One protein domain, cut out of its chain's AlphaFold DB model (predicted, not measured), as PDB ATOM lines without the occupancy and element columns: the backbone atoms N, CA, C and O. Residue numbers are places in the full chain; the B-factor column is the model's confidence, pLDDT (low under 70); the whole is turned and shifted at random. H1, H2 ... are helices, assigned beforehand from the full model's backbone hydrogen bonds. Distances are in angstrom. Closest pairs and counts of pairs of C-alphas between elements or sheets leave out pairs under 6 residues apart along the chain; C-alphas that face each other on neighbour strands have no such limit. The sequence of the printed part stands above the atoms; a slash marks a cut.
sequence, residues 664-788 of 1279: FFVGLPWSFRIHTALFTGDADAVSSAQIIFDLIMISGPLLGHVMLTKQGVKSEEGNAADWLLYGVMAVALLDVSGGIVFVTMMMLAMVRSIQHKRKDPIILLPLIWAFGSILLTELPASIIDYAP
ATOM      1  N   PHE A 664     -50.732 -13.490  48.886       91.31
ATOM      2  CA  PHE A 664     -51.546 -13.072  47.743       91.31
ATOM      3  C   PHE A 664     -53.037 -13.395  47.948       91.31
ATOM      4  O   PHE A 664     -53.865 -12.488  47.906       91.31
ATOM      5  N   PHE A 665     -53.398 -14.648  48.253       89.12
ATOM      6  CA  PHE A 665     -54.805 -15.025  48.467       89.12
ATOM      7  C   PHE A 665     -55.457 -14.312  49.664       89.12
ATOM      8  O   PHE A 665     -56.647 -14.019  49.625       89.12
ATOM      9  N   VAL A 666     -54.688 -14.003  50.712       90.62
ATOM     10  CA  VAL A 666     -55.159 -13.241  51.881       90.62
ATOM     11  C   VAL A 666     -55.294 -11.744  51.564       90.62
ATOM     12  O   VAL A 666     -56.224 -11.111  52.060       90.62
ATOM     13  N   GLY A 667     -54.427 -11.168  50.728       90.25
ATOM     14  CA  GLY A 667     -54.512  -9.766  50.306       90.25
ATOM     15  C   GLY A 667     -55.588  -9.485  49.247       90.25
ATOM     16  O   GLY A 667     -56.106  -8.372  49.189       90.25
ATOM     17  N   LEU A 668     -55.960 -10.480  48.436       91.56
ATOM     18  CA  LEU A 668     -56.861 -10.310  47.288       91.56
ATOM     19  C   LEU A 668     -58.247  -9.721  47.643       91.56
ATOM     20  O   LEU A 668     -58.632  -8.757  46.978       91.56
ATOM     21  N   PRO A 669     -58.980 -10.183  48.681       89.56
ATOM     22  CA  PRO A 669     -60.275  -9.591  49.040       89.56
ATOM     23  C   PRO A 669     -60.181  -8.116  49.458       89.56
ATOM     24  O   PRO A 669     -61.063  -7.321  49.140       89.56
ATOM     25  N   TRP A 670     -59.091  -7.733  50.132       88.38
ATOM     26  CA  TRP A 670     -58.833  -6.342  50.520       88.38
ATOM     27  C   TRP A 670     -58.509  -5.465  49.324       88.38
ATOM     28  O   TRP A 670     -59.065  -4.375  49.219       88.38
ATOM     29  N   SER A 671     -57.653  -5.952  48.423       89.31
ATOM     30  CA  SER A 671     -57.323  -5.251  47.186       89.31
ATOM     31  C   SER A 671     -58.598  -4.971  46.387       89.31
ATOM     32  O   SER A 671     -58.924  -3.808  46.154       89.31
ATOM     33  N   PHE A 672     -59.401  -6.008  46.111       88.12
ATOM     34  CA  PHE A 672     -60.682  -5.871  45.412       88.12
ATOM     35  C   PHE A 672     -61.613  -4.856  46.090       88.12
ATOM     36  O   PHE A 672     -62.134  -3.966  45.422       88.12
ATOM     37  N   ARG A 673     -61.773  -4.919  47.420       85.12
ATOM     38  CA  ARG A 673     -62.620  -3.971  48.158       85.12
ATOM     39  C   ARG A 673     -62.136  -2.524  48.060       85.12
ATOM     40  O   ARG A 673     -62.945  -1.617  47.877       85.12
ATOM     41  N   ILE A 674     -60.839  -2.282  48.261       83.88
ATOM     42  CA  ILE A 674     -60.283  -0.922  48.245       83.88
ATOM     43  C   ILE A 674     -60.389  -0.352  46.819       83.88
ATOM     44  O   ILE A 674     -60.794   0.798  46.672       83.88
ATOM     45  N   HIS A 675     -60.179  -1.177  45.784       85.38
ATOM     46  CA  HIS A 675     -60.503  -0.845  44.389       85.38
ATOM     47  C   HIS A 675     -61.991  -0.487  44.212       85.38
ATOM     48  O   HIS A 675     -62.290   0.615  43.756       85.38
ATOM     49  N   THR A 676     -62.950  -1.323  44.639       83.88
ATOM     50  CA  THR A 676     -64.386  -0.984  44.501       83.88
ATOM     51  C   THR A 676     -64.772   0.293  45.251       83.88
ATOM     52  O   THR A 676     -65.609   1.050  44.765       83.88
ATOM     53  N   ALA A 677     -64.152   0.571  46.403       79.31
ATOM     54  CA  ALA A 677     -64.375   1.804  47.158       79.31
ATOM     55  C   ALA A 677     -63.814   3.051  46.444       79.31
ATOM     56  O   ALA A 677     -64.419   4.115  46.534       79.31
ATOM     57  N   LEU A 678     -62.711   2.923  45.697       79.38
ATOM     58  CA  LEU A 678     -62.153   4.000  44.867       79.38
ATOM     59  C   LEU A 678     -63.016   4.314  43.639       79.38
ATOM     60  O   LEU A 678     -63.153   5.478  43.280       79.38
ATOM     61  N   PHE A 679     -63.630   3.302  43.019       80.00
ATOM     62  CA  PHE A 679     -64.518   3.498  41.865       80.00
ATOM     63  C   PHE A 679     -65.927   4.003  42.225       80.00
ATOM     64  O   PHE A 679     -66.660   4.428  41.334       80.00
ATOM     65  N   THR A 680     -66.336   3.944  43.500       78.06
ATOM     66  CA  THR A 680     -67.719   4.256  43.928       78.06
ATOM     67  C   THR A 680     -67.845   5.317  45.024       78.06
ATOM     68  O   THR A 680     -68.948   5.817  45.249       78.06
ATOM     69  N   GLY A 681     -66.754   5.662  45.714       68.06
ATOM     70  CA  GLY A 681     -66.748   6.559  46.869       68.06
ATOM     71  C   GLY A 681     -65.850   7.786  46.707       68.06
ATOM     72  O   GLY A 681     -65.267   8.036  45.656       68.06
ATOM     73  N   ASP A 682     -65.742   8.562  47.784       61.81
ATOM     74  CA  ASP A 682     -64.848   9.719  47.864       61.81
ATOM     75  C   ASP A 682     -63.398   9.260  48.113       61.81
ATOM     76  O   ASP A 682     -63.101   8.623  49.131       61.81
ATOM     77  N   ALA A 683     -62.495   9.560  47.175       61.41
ATOM     78  CA  ALA A 683     -61.128   9.039  47.165       61.41
ATOM     79  C   ALA A 683     -60.317   9.452  48.409       61.41
ATOM     80  O   ALA A 683     -59.545   8.647  48.943       61.41
ATOM     81  N   ASP A 684     -60.542  10.665  48.929       63.00
ATOM     82  CA  ASP A 684     -59.844  11.173  50.116       63.00
ATOM     83  C   ASP A 684     -60.124  10.311  51.360       63.00
ATOM     84  O   ASP A 684     -59.226  10.095  52.179       63.00
ATOM     85  N   ALA A 685     -61.326   9.733  51.480       63.81
ATOM     86  CA  ALA A 685     -61.694   8.860  52.597       63.81
ATOM     87  C   ALA A 685     -60.969   7.499  52.566       63.81
ATOM     88  O   ALA A 685     -60.729   6.895  53.618       63.81
ATOM     89  N   VAL A 686     -60.596   7.018  51.375       71.69
ATOM     90  CA  VAL A 686     -59.967   5.702  51.156       71.69
ATOM     91  C   VAL A 686     -58.433   5.784  51.161       71.69
ATOM     92  O   VAL A 686     -57.770   4.798  51.486       71.69
ATOM     93  N   SER A 687     -57.859   6.966  50.906       73.25
ATOM     94  CA  SER A 687     -56.408   7.245  50.868       73.25
ATOM     95  C   SER A 687     -55.582   6.574  51.984       73.25
ATOM     96  O   SER A 687     -54.582   5.895  51.740       73.25
ATOM     97  N   SER A 688     -56.031   6.700  53.237       77.06
ATOM     98  CA  SER A 688     -55.357   6.112  54.404       77.06
ATOM     99  C   SER A 688     -55.360   4.576  54.404       77.06
ATOM    100  O   SER A 688     -54.396   3.961  54.864       77.06
ATOM    101  N   ALA A 689     -56.405   3.949  53.855       79.75
ATOM    102  CA  ALA A 689     -56.526   2.498  53.751       79.75
ATOM    103  C   ALA A 689     -55.581   1.918  52.687       79.75
ATOM    104  O   ALA A 689     -54.967   0.884  52.948       79.75
ATOM    105  N   GLN A 690     -55.414   2.601  51.542       84.50
ATOM    106  CA  GLN A 690     -54.462   2.216  50.485       84.50
ATOM    107  C   GLN A 690     -53.041   2.071  51.053       84.50
ATOM    108  O   GLN A 690     -52.418   1.019  50.947       84.50
ATOM    109  N   ILE A 691     -52.543   3.125  51.711       84.81
ATOM    110  CA  ILE A 691     -51.160   3.195  52.203       84.81
ATOM    111  C   ILE A 691     -50.908   2.143  53.294       84.81
ATOM    112  O   ILE A 691     -49.848   1.516  53.314       84.81
ATOM    113  N   ILE A 692     -51.873   1.922  54.193       86.38
ATOM    114  CA  ILE A 692     -51.766   0.899  55.244       86.38
ATOM    115  C   ILE A 692     -51.748  -0.509  54.632       86.38
ATOM    116  O   ILE A 692     -50.910  -1.321  55.027       86.38
ATOM    117  N   PHE A 693     -52.621  -0.793  53.661       89.50
ATOM    118  CA  PHE A 693     -52.658  -2.081  52.967       89.50
ATOM    119  C   PHE A 693     -51.341  -2.368  52.228       89.50
ATOM    120  O   PHE A 693     -50.705  -3.394  52.480       89.50
ATOM    121  N   ASP A 694     -50.872  -1.435  51.400       89.50
ATOM    122  CA  ASP A 694     -49.649  -1.593  50.610       89.50
ATOM    123  C   ASP A 694     -48.401  -1.782  51.501       89.50
ATOM    124  O   ASP A 694     -47.580  -2.673  51.253       89.50
ATOM    125  N   LEU A 695     -48.278  -1.022  52.600       88.19
ATOM    126  CA  LEU A 695     -47.198  -1.199  53.583       88.19
ATOM    127  C   LEU A 695     -47.226  -2.583  54.250       88.19
ATOM    128  O   LEU A 695     -46.170  -3.194  54.448       88.19
ATOM    129  N   ILE A 696     -48.417  -3.093  54.585       88.75
ATOM    130  CA  ILE A 696     -48.590  -4.439  55.144       88.75
ATOM    131  C   ILE A 696     -48.148  -5.496  54.121       88.75
ATOM    132  O   ILE A 696     -47.346  -6.370  54.463       88.75
ATOM    133  N   MET A 697     -48.589  -5.387  52.866       90.25
ATOM    134  CA  MET A 697     -48.284  -6.355  51.804       90.25
ATOM    135  C   MET A 697     -46.792  -6.397  51.434       90.25
ATOM    136  O   MET A 697     -46.243  -7.481  51.234       90.25
ATOM    137  N   ILE A 698     -46.097  -5.253  51.417       90.44
ATOM    138  CA  ILE A 698     -44.644  -5.183  51.157       90.44
ATOM    139  C   ILE A 698     -43.826  -5.788  52.307       90.44
ATOM    140  O   ILE A 698     -42.752  -6.357  52.076       90.44
ATOM    141  N   SER A 699     -44.312  -5.675  53.550       86.50
ATOM    142  CA  SER A 699     -43.539  -6.037  54.743       86.50
ATOM    143  C   SER A 699     -43.064  -7.497  54.736       86.50
ATOM    144  O   SER A 699     -41.900  -7.756  55.042       86.50
ATOM    145  N   GLY A 700     -43.916  -8.440  54.316       81.38
ATOM    146  CA  GLY A 700     -43.613  -9.875  54.283       81.38
ATOM    147  C   GLY A 700     -42.487 -10.247  53.304       81.38
ATOM    148  O   GLY A 700     -41.441 -10.736  53.747       81.38
ATOM    149  N   PRO A 701     -42.645 -10.008  51.985       86.31
ATOM    150  CA  PRO A 701     -41.634 -10.350  50.983       86.31
ATOM    151  C   PRO A 701     -40.292  -9.640  51.209       86.31
ATOM    152  O   PRO A 701     -39.233 -10.248  51.032       86.31
ATOM    153  N   LEU A 702     -40.317  -8.375  51.645       85.12
ATOM    154  CA  LEU A 702     -39.107  -7.580  51.866       85.12
ATOM    155  C   LEU A 702     -38.353  -8.043  53.127       85.12
ATOM    156  O   LEU A 702     -37.135  -8.229  53.080       85.12
ATOM    157  N   LEU A 703     -39.057  -8.350  54.224       78.69
ATOM    158  CA  LEU A 703     -38.465  -8.976  55.414       78.69
ATOM    159  C   LEU A 703     -37.867 -10.354  55.084       78.69
ATOM    160  O   LEU A 703     -36.746 -10.649  55.505       78.69
ATOM    161  N   GLY A 704     -38.551 -11.156  54.260       74.81
ATOM    162  CA  GLY A 704     -38.030 -12.421  53.733       74.81
ATOM    163  C   GLY A 704     -36.727 -12.247  52.940       74.81
ATOM    164  O   GLY A 704     -35.750 -12.952  53.192       74.81
ATOM    165  N   HIS A 705     -36.662 -11.256  52.043       80.25
ATOM    166  CA  HIS A 705     -35.441 -10.920  51.303       80.25
ATOM    167  C   HIS A 705     -34.284 -10.511  52.236       80.25
ATOM    168  O   HIS A 705     -33.148 -10.964  52.060       80.25
ATOM    169  N   VAL A 706     -34.557  -9.697  53.262       79.94
ATOM    170  CA  VAL A 706     -33.554  -9.260  54.253       79.94
ATOM    171  C   VAL A 706     -33.063 -10.421  55.129       79.94
ATOM    172  O   VAL A 706     -31.897 -10.439  55.524       79.94
ATOM    173  N   MET A 707     -33.903 -11.418  55.420       71.81
ATOM    174  CA  MET A 707     -33.470 -12.635  56.117       71.81
ATOM    175  C   MET A 707     -32.593 -13.527  55.228       71.81
ATOM    176  O   MET A 707     -31.507 -13.920  55.655       71.81
ATOM    177  N   LEU A 708     -32.997 -13.787  53.980       69.06
ATOM    178  CA  LEU A 708     -32.252 -14.656  53.054       69.06
ATOM    179  C   LEU A 708     -30.878 -14.080  52.676       69.06
ATOM    180  O   LEU A 708     -29.890 -14.812  52.620       69.06
ATOM    181  N   THR A 709     -30.784 -12.760  52.485       70.38
ATOM    182  CA  THR A 709     -29.499 -12.078  52.232       70.38
ATOM    183  C   THR A 709     -28.562 -12.135  53.441       70.38
ATOM    184  O   THR A 709     -27.369 -12.375  53.265       70.38
ATOM    185  N   LYS A 710     -29.079 -12.020  54.675       72.25
ATOM    186  CA  LYS A 710     -28.293 -12.235  55.909       72.25
ATOM    187  C   LYS A 710     -27.846 -13.688  56.105       72.25
ATOM    188  O   LYS A 710     -26.799 -13.911  56.703       72.25
ATOM    189  N   GLN A 711     -28.612 -14.661  55.611       65.19
ATOM    190  CA  GLN A 711     -28.270 -16.088  55.675       65.19
ATOM    191  C   GLN A 711     -27.234 -16.520  54.620       65.19
ATOM    192  O   GLN A 711     -26.704 -17.625  54.711       65.19
ATOM    193  N   GLY A 712     -26.910 -15.669  53.638       57.44
ATOM    194  CA  GLY A 712     -25.841 -15.930  52.669       57.44
ATOM    195  C   GLY A 712     -26.130 -17.076  51.692       57.44
ATOM    196  O   GLY A 712     -25.193 -17.735  51.235       57.44
ATOM    197  N   VAL A 713     -27.408 -17.328  51.384       58.72
ATOM    198  CA  VAL A 713     -27.852 -18.384  50.457       58.72
ATOM    199  C   VAL A 713     -27.238 -18.158  49.069       58.72
ATOM    200  O   VAL A 713     -27.517 -17.154  48.417       58.72
ATOM    201  N   LYS A 714     -26.371 -19.078  48.622       49.19
ATOM    202  CA  LYS A 714     -25.569 -18.907  47.393       49.19
ATOM    203  C   LYS A 714     -26.295 -19.286  46.102       49.19
ATOM    204  O   LYS A 714     -25.945 -18.759  45.049       49.19
ATOM    205  N   SER A 715     -27.294 -20.158  46.176       54.38
ATOM    206  CA  SER A 715     -28.134 -20.550  45.046       54.38
ATOM    207  C   SER A 715     -29.562 -20.836  45.517       54.38
ATOM    208  O   SER A 715     -29.784 -21.449  46.562       54.38
ATOM    209  N   GLU A 716     -30.551 -20.373  44.752       62.88
ATOM    210  CA  GLU A 716     -31.949 -20.778  44.909       62.88
ATOM    211  C   GLU A 716     -32.267 -21.759  43.777       62.88
ATOM    212  O   GLU A 716     -32.536 -21.346  42.652       62.88
ATOM    213  N   GLU A 717     -32.155 -23.061  44.049       59.06
ATOM    214  CA  GLU A 717     -32.278 -24.134  43.049       59.06
ATOM    215  C   GLU A 717     -33.683 -24.766  42.996       59.06
ATOM    216  O   GLU A 717     -34.480 -24.672  43.936       59.06
ATOM    217  N   GLY A 718     -33.986 -25.407  41.857       70.56
ATOM    218  CA  GLY A 718     -35.268 -26.065  41.567       70.56
ATOM    219  C   GLY A 718     -36.428 -25.114  41.230       70.56
ATOM    220  O   GLY A 718     -36.341 -23.901  41.420       70.56
ATOM    221  N   ASN A 719     -37.533 -25.669  40.724       75.38
ATOM    222  CA  ASN A 719     -38.704 -24.918  40.233       75.38
ATOM    223  C   ASN A 719     -39.431 -24.125  41.340       75.38
ATOM    224  O   ASN A 719     -40.143 -23.164  41.060       75.38
ATOM    225  N   ALA A 720     -39.244 -24.500  42.611       77.25
ATOM    226  CA  ALA A 720     -39.821 -23.783  43.749       77.25
ATOM    227  C   ALA A 720     -39.308 -22.333  43.863       77.25
ATOM    228  O   ALA A 720     -40.007 -21.487  44.413       77.25
ATOM    229  N   ALA A 721     -38.119 -22.032  43.325       80.25
ATOM    230  CA  ALA A 721     -37.591 -20.670  43.265       80.25
ATOM    231  C   ALA A 721     -38.280 -19.810  42.186       80.25
ATOM    232  O   ALA A 721     -38.509 -18.626  42.419       80.25
ATOM    233  N   ASP A 722     -38.691 -20.384  41.047       86.00
ATOM    234  CA  ASP A 722     -39.516 -19.647  40.076       86.00
ATOM    235  C   ASP A 722     -40.926 -19.440  40.634       86.00
ATOM    236  O   ASP A 722     -41.455 -18.338  40.568       86.00
ATOM    237  N   TRP A 723     -41.501 -20.463  41.279       84.00
ATOM    238  CA  TRP A 723     -42.824 -20.367  41.904       84.00
ATOM    239  C   TRP A 723     -42.882 -19.324  43.038       84.00
ATOM    240  O   TRP A 723     -43.898 -18.643  43.185       84.00
ATOM    241  N   LEU A 724     -41.779 -19.126  43.776       86.94
ATOM    242  CA  LEU A 724     -41.588 -18.004  44.707       86.94
ATOM    243  C   LEU A 724     -41.661 -16.652  43.981       86.94
ATOM    244  O   LEU A 724     -42.368 -15.752  44.430       86.94
ATOM    245  N   LEU A 725     -40.938 -16.504  42.867       89.50
ATOM    246  CA  LEU A 725     -40.877 -15.257  42.099       89.50
ATOM    247  C   LEU A 725     -42.209 -14.947  41.402       89.50
ATOM    248  O   LEU A 725     -42.640 -13.800  41.444       89.50
ATOM    249  N   TYR A 726     -42.912 -15.954  40.877       91.44
ATOM    250  CA  TYR A 726     -44.286 -15.812  40.386       91.44
ATOM    251  C   TYR A 726     -45.247 -15.362  41.498       91.44
ATOM    252  O   TYR A 726     -46.128 -14.551  41.242       91.44
ATOM    253  N   GLY A 727     -45.048 -15.819  42.740       89.38
ATOM    254  CA  GLY A 727     -45.801 -15.327  43.899       89.38
ATOM    255  C   GLY A 727     -45.519 -13.852  44.208       89.38
ATOM    256  O   GLY A 727     -46.451 -13.090  44.439       89.38
ATOM    257  N   VAL A 728     -44.251 -13.418  44.160       92.00
ATOM    258  CA  VAL A 728     -43.878 -11.994  44.325       92.00
ATOM    259  C   VAL A 728     -44.512 -11.135  43.227       92.00
ATOM    260  O   VAL A 728     -45.051 -10.068  43.506       92.00
ATOM    261  N   MET A 729     -44.494 -11.625  41.987       94.19
ATOM    262  CA  MET A 729     -45.139 -10.990  40.838       94.19
ATOM    263  C   MET A 729     -46.669 -10.933  40.978       94.19
ATOM    264  O   MET A 729     -47.266  -9.929  40.612       94.19
ATOM    265  N   ALA A 730     -47.307 -11.961  41.542       93.19
ATOM    266  CA  ALA A 730     -48.743 -11.953  41.821       93.19
ATOM    267  C   ALA A 730     -49.103 -10.939  42.923       93.19
ATOM    268  O   ALA A 730     -50.056 -10.181  42.764       93.19
ATOM    269  N   VAL A 731     -48.308 -10.850  43.999       93.06
ATOM    270  CA  VAL A 731     -48.467  -9.804  45.030       93.06
ATOM    271  C   VAL A 731     -48.300  -8.399  44.435       93.06
ATOM    272  O   VAL A 731     -49.022  -7.496  44.845       93.06
ATOM    273  N   ALA A 732     -47.433  -8.216  43.431       92.56
ATOM    274  CA  ALA A 732     -47.284  -6.942  42.719       92.56
ATOM    275  C   ALA A 732     -48.601  -6.440  42.089       92.56
ATOM    276  O   ALA A 732     -48.811  -5.236  42.006       92.56
ATOM    277  N   LEU A 733     -49.486  -7.351  41.666       92.44
ATOM    278  CA  LEU A 733     -50.771  -7.039  41.024       92.44
ATOM    279  C   LEU A 733     -51.901  -6.706  42.013       92.44
ATOM    280  O   LEU A 733     -53.008  -6.411  41.579       92.44
ATOM    281  N   LEU A 734     -51.646  -6.760  43.326       91.38
ATOM    282  CA  LEU A 734     -52.623  -6.392  44.359       91.38
ATOM    283  C   LEU A 734     -52.553  -4.916  44.776       91.38
ATOM    284  O   LEU A 734     -53.328  -4.515  45.641       91.38
ATOM    285  N   ASP A 735     -51.635  -4.137  44.200       90.19
ATOM    286  CA  ASP A 735     -51.425  -2.712  44.487       90.19
ATOM    287  C   ASP A 735     -52.732  -1.902  44.442       90.19
ATOM    288  O   ASP A 735     -53.545  -2.056  43.523       90.19
ATOM    289  N   VAL A 736     -52.934  -1.040  45.445       87.94
ATOM    290  CA  VAL A 736     -54.077  -0.108  45.484       87.94
ATOM    291  C   VAL A 736     -53.666   1.330  45.810       87.94
ATOM    292  O   VAL A 736     -54.516   2.215  45.889       87.94
ATOM    293  N   SER A 737     -52.370   1.594  45.992       84.00
ATOM    294  CA  SER A 737     -51.842   2.954  46.156       84.00
ATOM    295  C   SER A 737     -51.460   3.616  44.827       84.00
ATOM    296  O   SER A 737     -51.165   4.812  44.783       84.00
ATOM    297  N   GLY A 738     -51.462   2.857  43.729       75.44
ATOM    298  CA  GLY A 738     -51.010   3.315  42.424       75.44
ATOM    299  C   GLY A 738     -49.489   3.275  42.285       75.44
ATOM    300  O   GLY A 738     -48.905   4.193  41.714       75.44
ATOM    301  N   GLY A 739     -48.838   2.231  42.811       79.69
ATOM    302  CA  GLY A 739     -47.486   1.843  42.401       79.69
ATOM    303  C   GLY A 739     -46.506   1.423  43.501       79.69
ATOM    304  O   GLY A 739     -45.414   0.963  43.152       79.69
ATOM    305  N   ILE A 740     -46.814   1.570  44.798       87.44
ATOM    306  CA  ILE A 740     -45.844   1.236  45.858       87.44
ATOM    307  C   ILE A 740     -45.595  -0.282  45.918       87.44
ATOM    308  O   ILE A 740     -44.434  -0.706  45.891       87.44
ATOM    309  N   VAL A 741     -46.635  -1.118  45.965       90.56
ATOM    310  CA  VAL A 741     -46.493  -2.588  45.932       90.56
ATOM    311  C   VAL A 741     -45.993  -3.040  44.561       90.56
ATOM    312  O   VAL A 741     -45.030  -3.804  44.481       90.56
ATOM    313  N   PHE A 742     -46.590  -2.535  43.481       90.94
ATOM    314  CA  PHE A 742     -46.315  -2.972  42.115       90.94
ATOM    315  C   PHE A 742     -44.852  -2.741  41.724       90.94
ATOM    316  O   PHE A 742     -44.146  -3.689  41.371       90.94
ATOM    317  N   VAL A 743     -44.348  -1.508  41.854       88.75
ATOM    318  CA  VAL A 743     -42.975  -1.175  41.444       88.75
ATOM    319  C   VAL A 743     -41.948  -1.845  42.359       88.75
ATOM    320  O   VAL A 743     -40.940  -2.358  41.863       88.75
ATOM    321  N   THR A 744     -42.186  -1.913  43.677       91.00
ATOM    322  CA  THR A 744     -41.222  -2.549  44.596       91.00
ATOM    323  C   THR A 744     -41.147  -4.064  44.408       91.00
ATOM    324  O   THR A 744     -40.041  -4.609  44.375       91.00
ATOM    325  N   MET A 745     -42.278  -4.752  44.221       93.19
ATOM    326  CA  MET A 745     -42.297  -6.198  43.985       93.19
ATOM    327  C   MET A 745     -41.777  -6.561  42.587       93.19
ATOM    328  O   MET A 745     -41.004  -7.512  42.466       93.19
ATOM    329  N   MET A 746     -42.087  -5.776  41.548       92.31
ATOM    330  CA  MET A 746     -41.518  -5.981  40.206       92.31
ATOM    331  C   MET A 746     -40.002  -5.750  40.178       92.31
ATOM    332  O   MET A 746     -39.270  -6.552  39.593       92.31
ATOM    333  N   MET A 747     -39.497  -4.721  40.871       90.69
ATOM    334  CA  MET A 747     -38.055  -4.499  41.020       90.69
ATOM    335  C   MET A 747     -37.382  -5.640  41.800       90.69
ATOM    336  O   MET A 747     -36.341  -6.145  41.374       90.69
ATOM    337  N   LEU A 748     -37.981  -6.092  42.906       91.12
ATOM    338  CA  LEU A 748     -37.500  -7.224  43.708       91.12
ATOM    339  C   LEU A 748     -37.427  -8.518  42.880       91.12
ATOM    340  O   LEU A 748     -36.415  -9.227  42.922       91.12
ATOM    341  N   ALA A 749     -38.473  -8.802  42.101       91.88
ATOM    342  CA  ALA A 749     -38.539  -9.950  41.211       91.88
ATOM    343  C   ALA A 749     -37.486  -9.863  40.093       91.88
ATOM    344  O   ALA A 749     -36.751 -10.828  39.877       91.88
ATOM    345  N   MET A 750     -37.343  -8.708  39.433       90.88
ATOM    346  CA  MET A 750     -36.332  -8.484  38.392       90.88
ATOM    347  C   MET A 750     -34.906  -8.677  38.920       90.88
ATOM    348  O   MET A 750     -34.127  -9.432  38.332       90.88
ATOM    349  N   VAL A 751     -34.571  -8.053  40.054       89.19
ATOM    350  CA  VAL A 751     -33.243  -8.155  40.676       89.19
ATOM    351  C   VAL A 751     -32.911  -9.607  41.026       89.19
ATOM    352  O   VAL A 751     -31.835 -10.081  40.657       89.19
ATOM    353  N   ARG A 752     -33.829 -10.345  41.666       86.62
ATOM    354  CA  ARG A 752     -33.599 -11.757  42.023       86.62
ATOM    355  C   ARG A 752     -33.528 -12.681  40.808       86.62
ATOM    356  O   ARG A 752     -32.674 -13.565  40.775       86.62
ATOM    357  N   SER A 753     -34.360 -12.455  39.792       88.31
ATOM    358  CA  SER A 753     -34.355 -13.266  38.567       88.31
ATOM    359  C   SER A 753     -33.026 -13.148  37.816       88.31
ATOM    360  O   SER A 753     -32.494 -14.153  37.351       88.31
ATOM    361  N   ILE A 754     -32.441 -11.945  37.766       86.81
ATOM    362  CA  ILE A 754     -31.111 -11.709  37.185       86.81
ATOM    363  C   ILE A 754     -30.008 -12.297  38.082       86.81
ATOM    364  O   ILE A 754     -29.167 -13.048  37.594       86.81
ATOM    365  N   GLN A 755     -30.027 -12.022  39.394       84.06
ATOM    366  CA  GLN A 755     -29.019 -12.524  40.345       84.06
ATOM    367  C   GLN A 755     -28.909 -14.056  40.365       84.06
ATOM    368  O   GLN A 755     -27.809 -14.584  40.516       84.06
ATOM    369  N   HIS A 756     -30.026 -14.766  40.187       80.81
ATOM    370  CA  HIS A 756     -30.084 -16.231  40.198       80.81
ATOM    371  C   HIS A 756     -30.290 -16.856  38.800       80.81
ATOM    372  O   HIS A 756     -30.641 -18.031  38.717       80.81
ATOM    373  N   LYS A 757     -30.081 -16.101  37.704       80.81
ATOM    374  CA  LYS A 757     -30.225 -16.555  36.299       80.81
ATOM    375  C   LYS A 757     -31.545 -17.300  35.982       80.81
ATOM    376  O   LYS A 757     -31.569 -18.250  35.196       80.81
ATOM    377  N   ARG A 758     -32.666 -16.894  36.579       83.81
ATOM    378  CA  ARG A 758     -33.963 -17.573  36.409       83.81
ATOM    379  C   ARG A 758     -34.608 -17.174  35.076       83.81
ATOM    380  O   ARG A 758     -35.214 -16.111  34.976       83.81
ATOM    381  N   LYS A 759     -34.457 -18.021  34.048       81.75
ATOM    382  CA  LYS A 759     -34.982 -17.799  32.684       81.75
ATOM    383  C   LYS A 759     -36.472 -17.448  32.673       81.75
ATOM    384  O   LYS A 759     -36.848 -16.410  32.133       81.75
ATOM    385  N   ASP A 760     -37.295 -18.315  33.252       82.56
ATOM    386  CA  ASP A 760     -38.747 -18.284  33.069       82.56
ATOM    387  C   ASP A 760     -39.383 -17.038  33.736       82.56
ATOM    388  O   ASP A 760     -40.131 -16.327  33.061       82.56
ATOM    389  N   PRO A 761     -38.988 -16.633  34.966       86.31
ATOM    390  CA  PRO A 761     -39.323 -15.316  35.517       86.31
ATOM    391  C   PRO A 761     -38.892 -14.122  34.646       86.31
ATOM    392  O   PRO A 761     -39.662 -13.174  34.510       86.31
ATOM    393  N   ILE A 762     -37.711 -14.150  34.007       87.19
ATOM    394  CA  ILE A 762     -37.276 -13.062  33.101       87.19
ATOM    395  C   ILE A 762     -38.174 -12.977  31.855       87.19
ATOM    396  O   ILE A 762     -38.428 -11.880  31.361       87.19
ATOM    397  N   ILE A 763     -38.675 -14.111  31.356       85.88
ATOM    398  CA  ILE A 763     -39.621 -14.154  30.229       85.88
ATOM    399  C   ILE A 763     -40.993 -13.591  30.635       85.88
ATOM    400  O   ILE A 763     -41.645 -12.949  29.813       85.88
ATOM    401  N   LEU A 764     -41.422 -13.788  31.885       88.50
ATOM    402  CA  LEU A 764     -42.744 -13.370  32.363       88.50
ATOM    403  C   LEU A 764     -42.823 -11.875  32.750       88.50
ATOM    404  O   LEU A 764     -43.879 -11.260  32.595       88.50
ATOM    405  N   LEU A 765     -41.715 -11.269  33.205       90.50
ATOM    406  CA  LEU A 765     -41.662  -9.867  33.668       90.50
ATOM    407  C   LEU A 765     -42.313  -8.831  32.718       90.50
ATOM    408  O   LEU A 765     -43.081  -8.012  33.222       90.50
ATOM    409  N   PRO A 766     -42.085  -8.830  31.383       89.25
ATOM    410  CA  PRO A 766     -42.711  -7.855  30.482       89.25
ATOM    411  C   PRO A 766     -44.243  -7.935  30.436       89.25
ATOM    412  O   PRO A 766     -44.896  -6.912  30.234       89.25
ATOM    413  N   LEU A 767     -44.807  -9.134  30.623       88.88
ATOM    414  CA  LEU A 767     -46.252  -9.389  30.575       88.88
ATOM    415  C   LEU A 767     -46.942  -8.965  31.875       88.88
ATOM    416  O   LEU A 767     -48.007  -8.357  31.836       88.88
ATOM    417  N   ILE A 768     -46.314  -9.226  33.023       90.81
ATOM    418  CA  ILE A 768     -46.812  -8.745  34.320       90.81
ATOM    419  C   ILE A 768     -46.676  -7.224  34.407       90.81
ATOM    420  O   ILE A 768     -47.570  -6.569  34.935       90.81
ATOM    421  N   TRP A 769     -45.601  -6.651  33.849       91.81
ATOM    422  CA  TRP A 769     -45.468  -5.198  33.739       91.81
ATOM    423  C   TRP A 769     -46.599  -4.604  32.898       91.81
ATOM    424  O   TRP A 769     -47.234  -3.658  33.346       91.81
ATOM    425  N   ALA A 770     -46.908  -5.207  31.742       88.56
ATOM    426  CA  ALA A 770     -48.051  -4.815  30.919       88.56
ATOM    427  C   ALA A 770     -49.353  -4.831  31.736       88.56
ATOM    428  O   ALA A 770     -49.952  -3.783  31.959       88.56
ATOM    429  N   PHE A 771     -49.743  -6.000  32.252       88.69
ATOM    430  CA  PHE A 771     -51.027  -6.203  32.923       88.69
ATOM    431  C   PHE A 771     -51.189  -5.363  34.199       88.69
ATOM    432  O   PHE A 771     -52.205  -4.699  34.372       88.69
ATOM    433  N   GLY A 772     -50.169  -5.318  35.062       87.69
ATOM    434  CA  GLY A 772     -50.203  -4.482  36.264       87.69
ATOM    435  C   GLY A 772     -50.181  -2.985  35.965       87.69
ATOM    436  O   GLY A 772     -50.744  -2.209  36.730       87.69
ATOM    437  N   SER A 773     -49.603  -2.568  34.832       87.44
ATOM    438  CA  SER A 773     -49.668  -1.167  34.410       87.44
ATOM    439  C   SER A 773     -51.053  -0.759  33.892       87.44
ATOM    440  O   SER A 773     -51.449   0.360  34.181       87.44
ATOM    441  N   ILE A 774     -51.819  -1.667  33.260       86.88
ATOM    442  CA  ILE A 774     -53.246  -1.449  32.921       86.88
ATOM    443  C   ILE A 774     -54.063  -1.250  34.208       86.88
ATOM    444  O   ILE A 774     -54.765  -0.256  34.357       86.88
ATOM    445  N   LEU A 775     -53.928  -2.164  35.180       83.81
ATOM    446  CA  LEU A 775     -54.636  -2.069  36.469       83.81
ATOM    447  C   LEU A 775     -54.320  -0.772  37.235       83.81
ATOM    448  O   LEU A 775     -55.140  -0.296  38.013       83.81
ATOM    449  N   LEU A 776     -53.128  -0.212  37.017       82.81
ATOM    450  CA  LEU A 776     -52.672   1.028  37.630       82.81
ATOM    451  C   LEU A 776     -53.134   2.277  36.857       82.81
ATOM    452  O   LEU A 776     -53.363   3.302  37.493       82.81
ATOM    453  N   THR A 777     -53.295   2.226  35.528       79.00
ATOM    454  CA  THR A 777     -53.788   3.371  34.733       79.00
ATOM    455  C   THR A 777     -55.290   3.600  34.848       79.00
ATOM    456  O   THR A 777     -55.726   4.734  34.683       79.00
ATOM    457  N   GLU A 778     -56.066   2.567  35.181       79.75
ATOM    458  CA  GLU A 778     -57.510   2.679  35.449       79.75
ATOM    459  C   GLU A 778     -57.832   3.222  36.862       79.75
ATOM    460  O   GLU A 778     -58.995   3.466  37.179       79.75
ATOM    461  N   LEU A 779     -56.839   3.412  37.747       77.75
ATOM    462  CA  LEU A 779     -57.076   3.908  39.112       77.75
ATOM    463  C   LEU A 779     -57.466   5.403  39.118       77.75
ATOM    464  O   LEU A 779     -56.677   6.234  38.669       77.75
ATOM    465  N   PRO A 780     -58.609   5.796  39.721       69.19
ATOM    466  CA  PRO A 780     -59.092   7.183  39.685       69.19
ATOM    467  C   PRO A 780     -58.304   8.153  40.584       69.19
ATOM    468  O   PRO A 780     -58.471   9.366  40.473       69.19
ATOM    469  N   ALA A 781     -57.460   7.634  41.483       65.75
ATOM    470  CA  ALA A 781     -56.531   8.415  42.296       65.75
ATOM    471  C   ALA A 781     -55.287   7.573  42.629       65.75
ATOM    472  O   ALA A 781     -55.377   6.603  43.386       65.75
ATOM    473  N   SER A 782     -54.127   7.953  42.085       68.44
ATOM    474  CA  SER A 782     -52.850   7.266  42.309       68.44
ATOM    475  C   SER A 782     -51.856   8.132  43.095       68.44
ATOM    476  O   SER A 782     -51.877   9.361  43.021       68.44
ATOM    477  N   ILE A 783     -50.897   7.517  43.793       65.94
ATOM    478  CA  ILE A 783     -49.755   8.253  44.369       65.94
ATOM    479  C   ILE A 783     -48.847   8.843  43.269       65.94
ATOM    480  O   ILE A 783     -48.154   9.835  43.504       65.94
ATOM    481  N   ILE A 784     -48.900   8.311  42.042       64.94
ATOM    482  CA  ILE A 784     -48.200   8.865  40.873       64.94
ATOM    483  C   ILE A 784     -48.780  10.230  40.448       64.94
ATOM    484  O   ILE A 784     -48.025  11.077  39.974       64.94
ATOM    485  N   ASP A 785     -50.058  10.528  40.709       63.47
ATOM    486  CA  ASP A 785     -50.651  11.848  40.421       63.47
ATOM    487  C   ASP A 785     -50.066  12.989  41.264       63.47
ATOM    488  O   ASP A 785     -50.085  14.153  40.839       63.47
ATOM    489  N   TYR A 786     -49.508  12.649  42.431       65.19
ATOM    490  CA  TYR A 786     -48.782  13.554  43.324       65.19
ATOM    491  C   TYR A 786     -47.293  13.698  42.953       65.19
ATOM    492  O   TYR A 786     -46.578  14.499  43.562       65.19
ATOM    493  N   ALA A 787     -46.799  12.951  41.959       65.81
ATOM    494  CA  ALA A 787     -45.431  13.075  41.465       65.81
ATOM    495  C   ALA A 787     -45.243  14.335  40.585       65.81
ATOM    496  O   ALA A 787     -46.209  14.896  40.058       65.81
ATOM    497  N   PRO A 788     -43.996  14.807  40.371       70.00
ATOM    498  CA  PRO A 788     -43.732  15.950  39.497       70.00
ATOM    499  C   PRO A 788     -44.203  15.685  38.058       70.00
ATOM    500  O   PRO A 788     -43.682  14.801  37.379       70.00
TER     501      PRO A 788
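AT A GLANCE: This is residues 664 to 788 of the 1279 residues of an uncharacterized protein of Thermoplasmata archaeon (UniProt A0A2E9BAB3). Five helices make a long up-and-down bundle, each running against the one before it: H3 and H4 in the middle, H5 packed on both, H2 on H4, H1 on H2; small H6 touches no helix. The printed part has 125 residues, 99 of them in six named helices, with no named strand; its class is all helix, and it is compact, with a radius of gyration of the C-alphas of 15.4 A, spanning 48 by 31 by 27 A.

HOW THE PARTS SIT: Start at H1, residues 664 to 680, a hairpin with H2, residues 683 to 711; closest C-alphas Leu 678 and Val 686, 6.9 A. H3, residues 719 to 732, and H4, residues 740 to 755, form another; closest C-alphas Ala 732 and Phe 742, 4.1 A. H3 and H4 have every O i to N i+4 pair within hydrogen-bond range, H1 11 of 13, H2 21 of 25.

IN THESE COORDINATES: Find C-alpha 664 at (-51.546, -13.072, 47.743), where H1 begins. H2 runs 42.2 A. H5, residues 759 to 777, ends at (-53.788, 3.371, 34.733); H6 is residues 783 to 786.

THE WHOLE: The printed part has no cut and no long link; pLDDT is under 70 at, among others, residues 711 to 717.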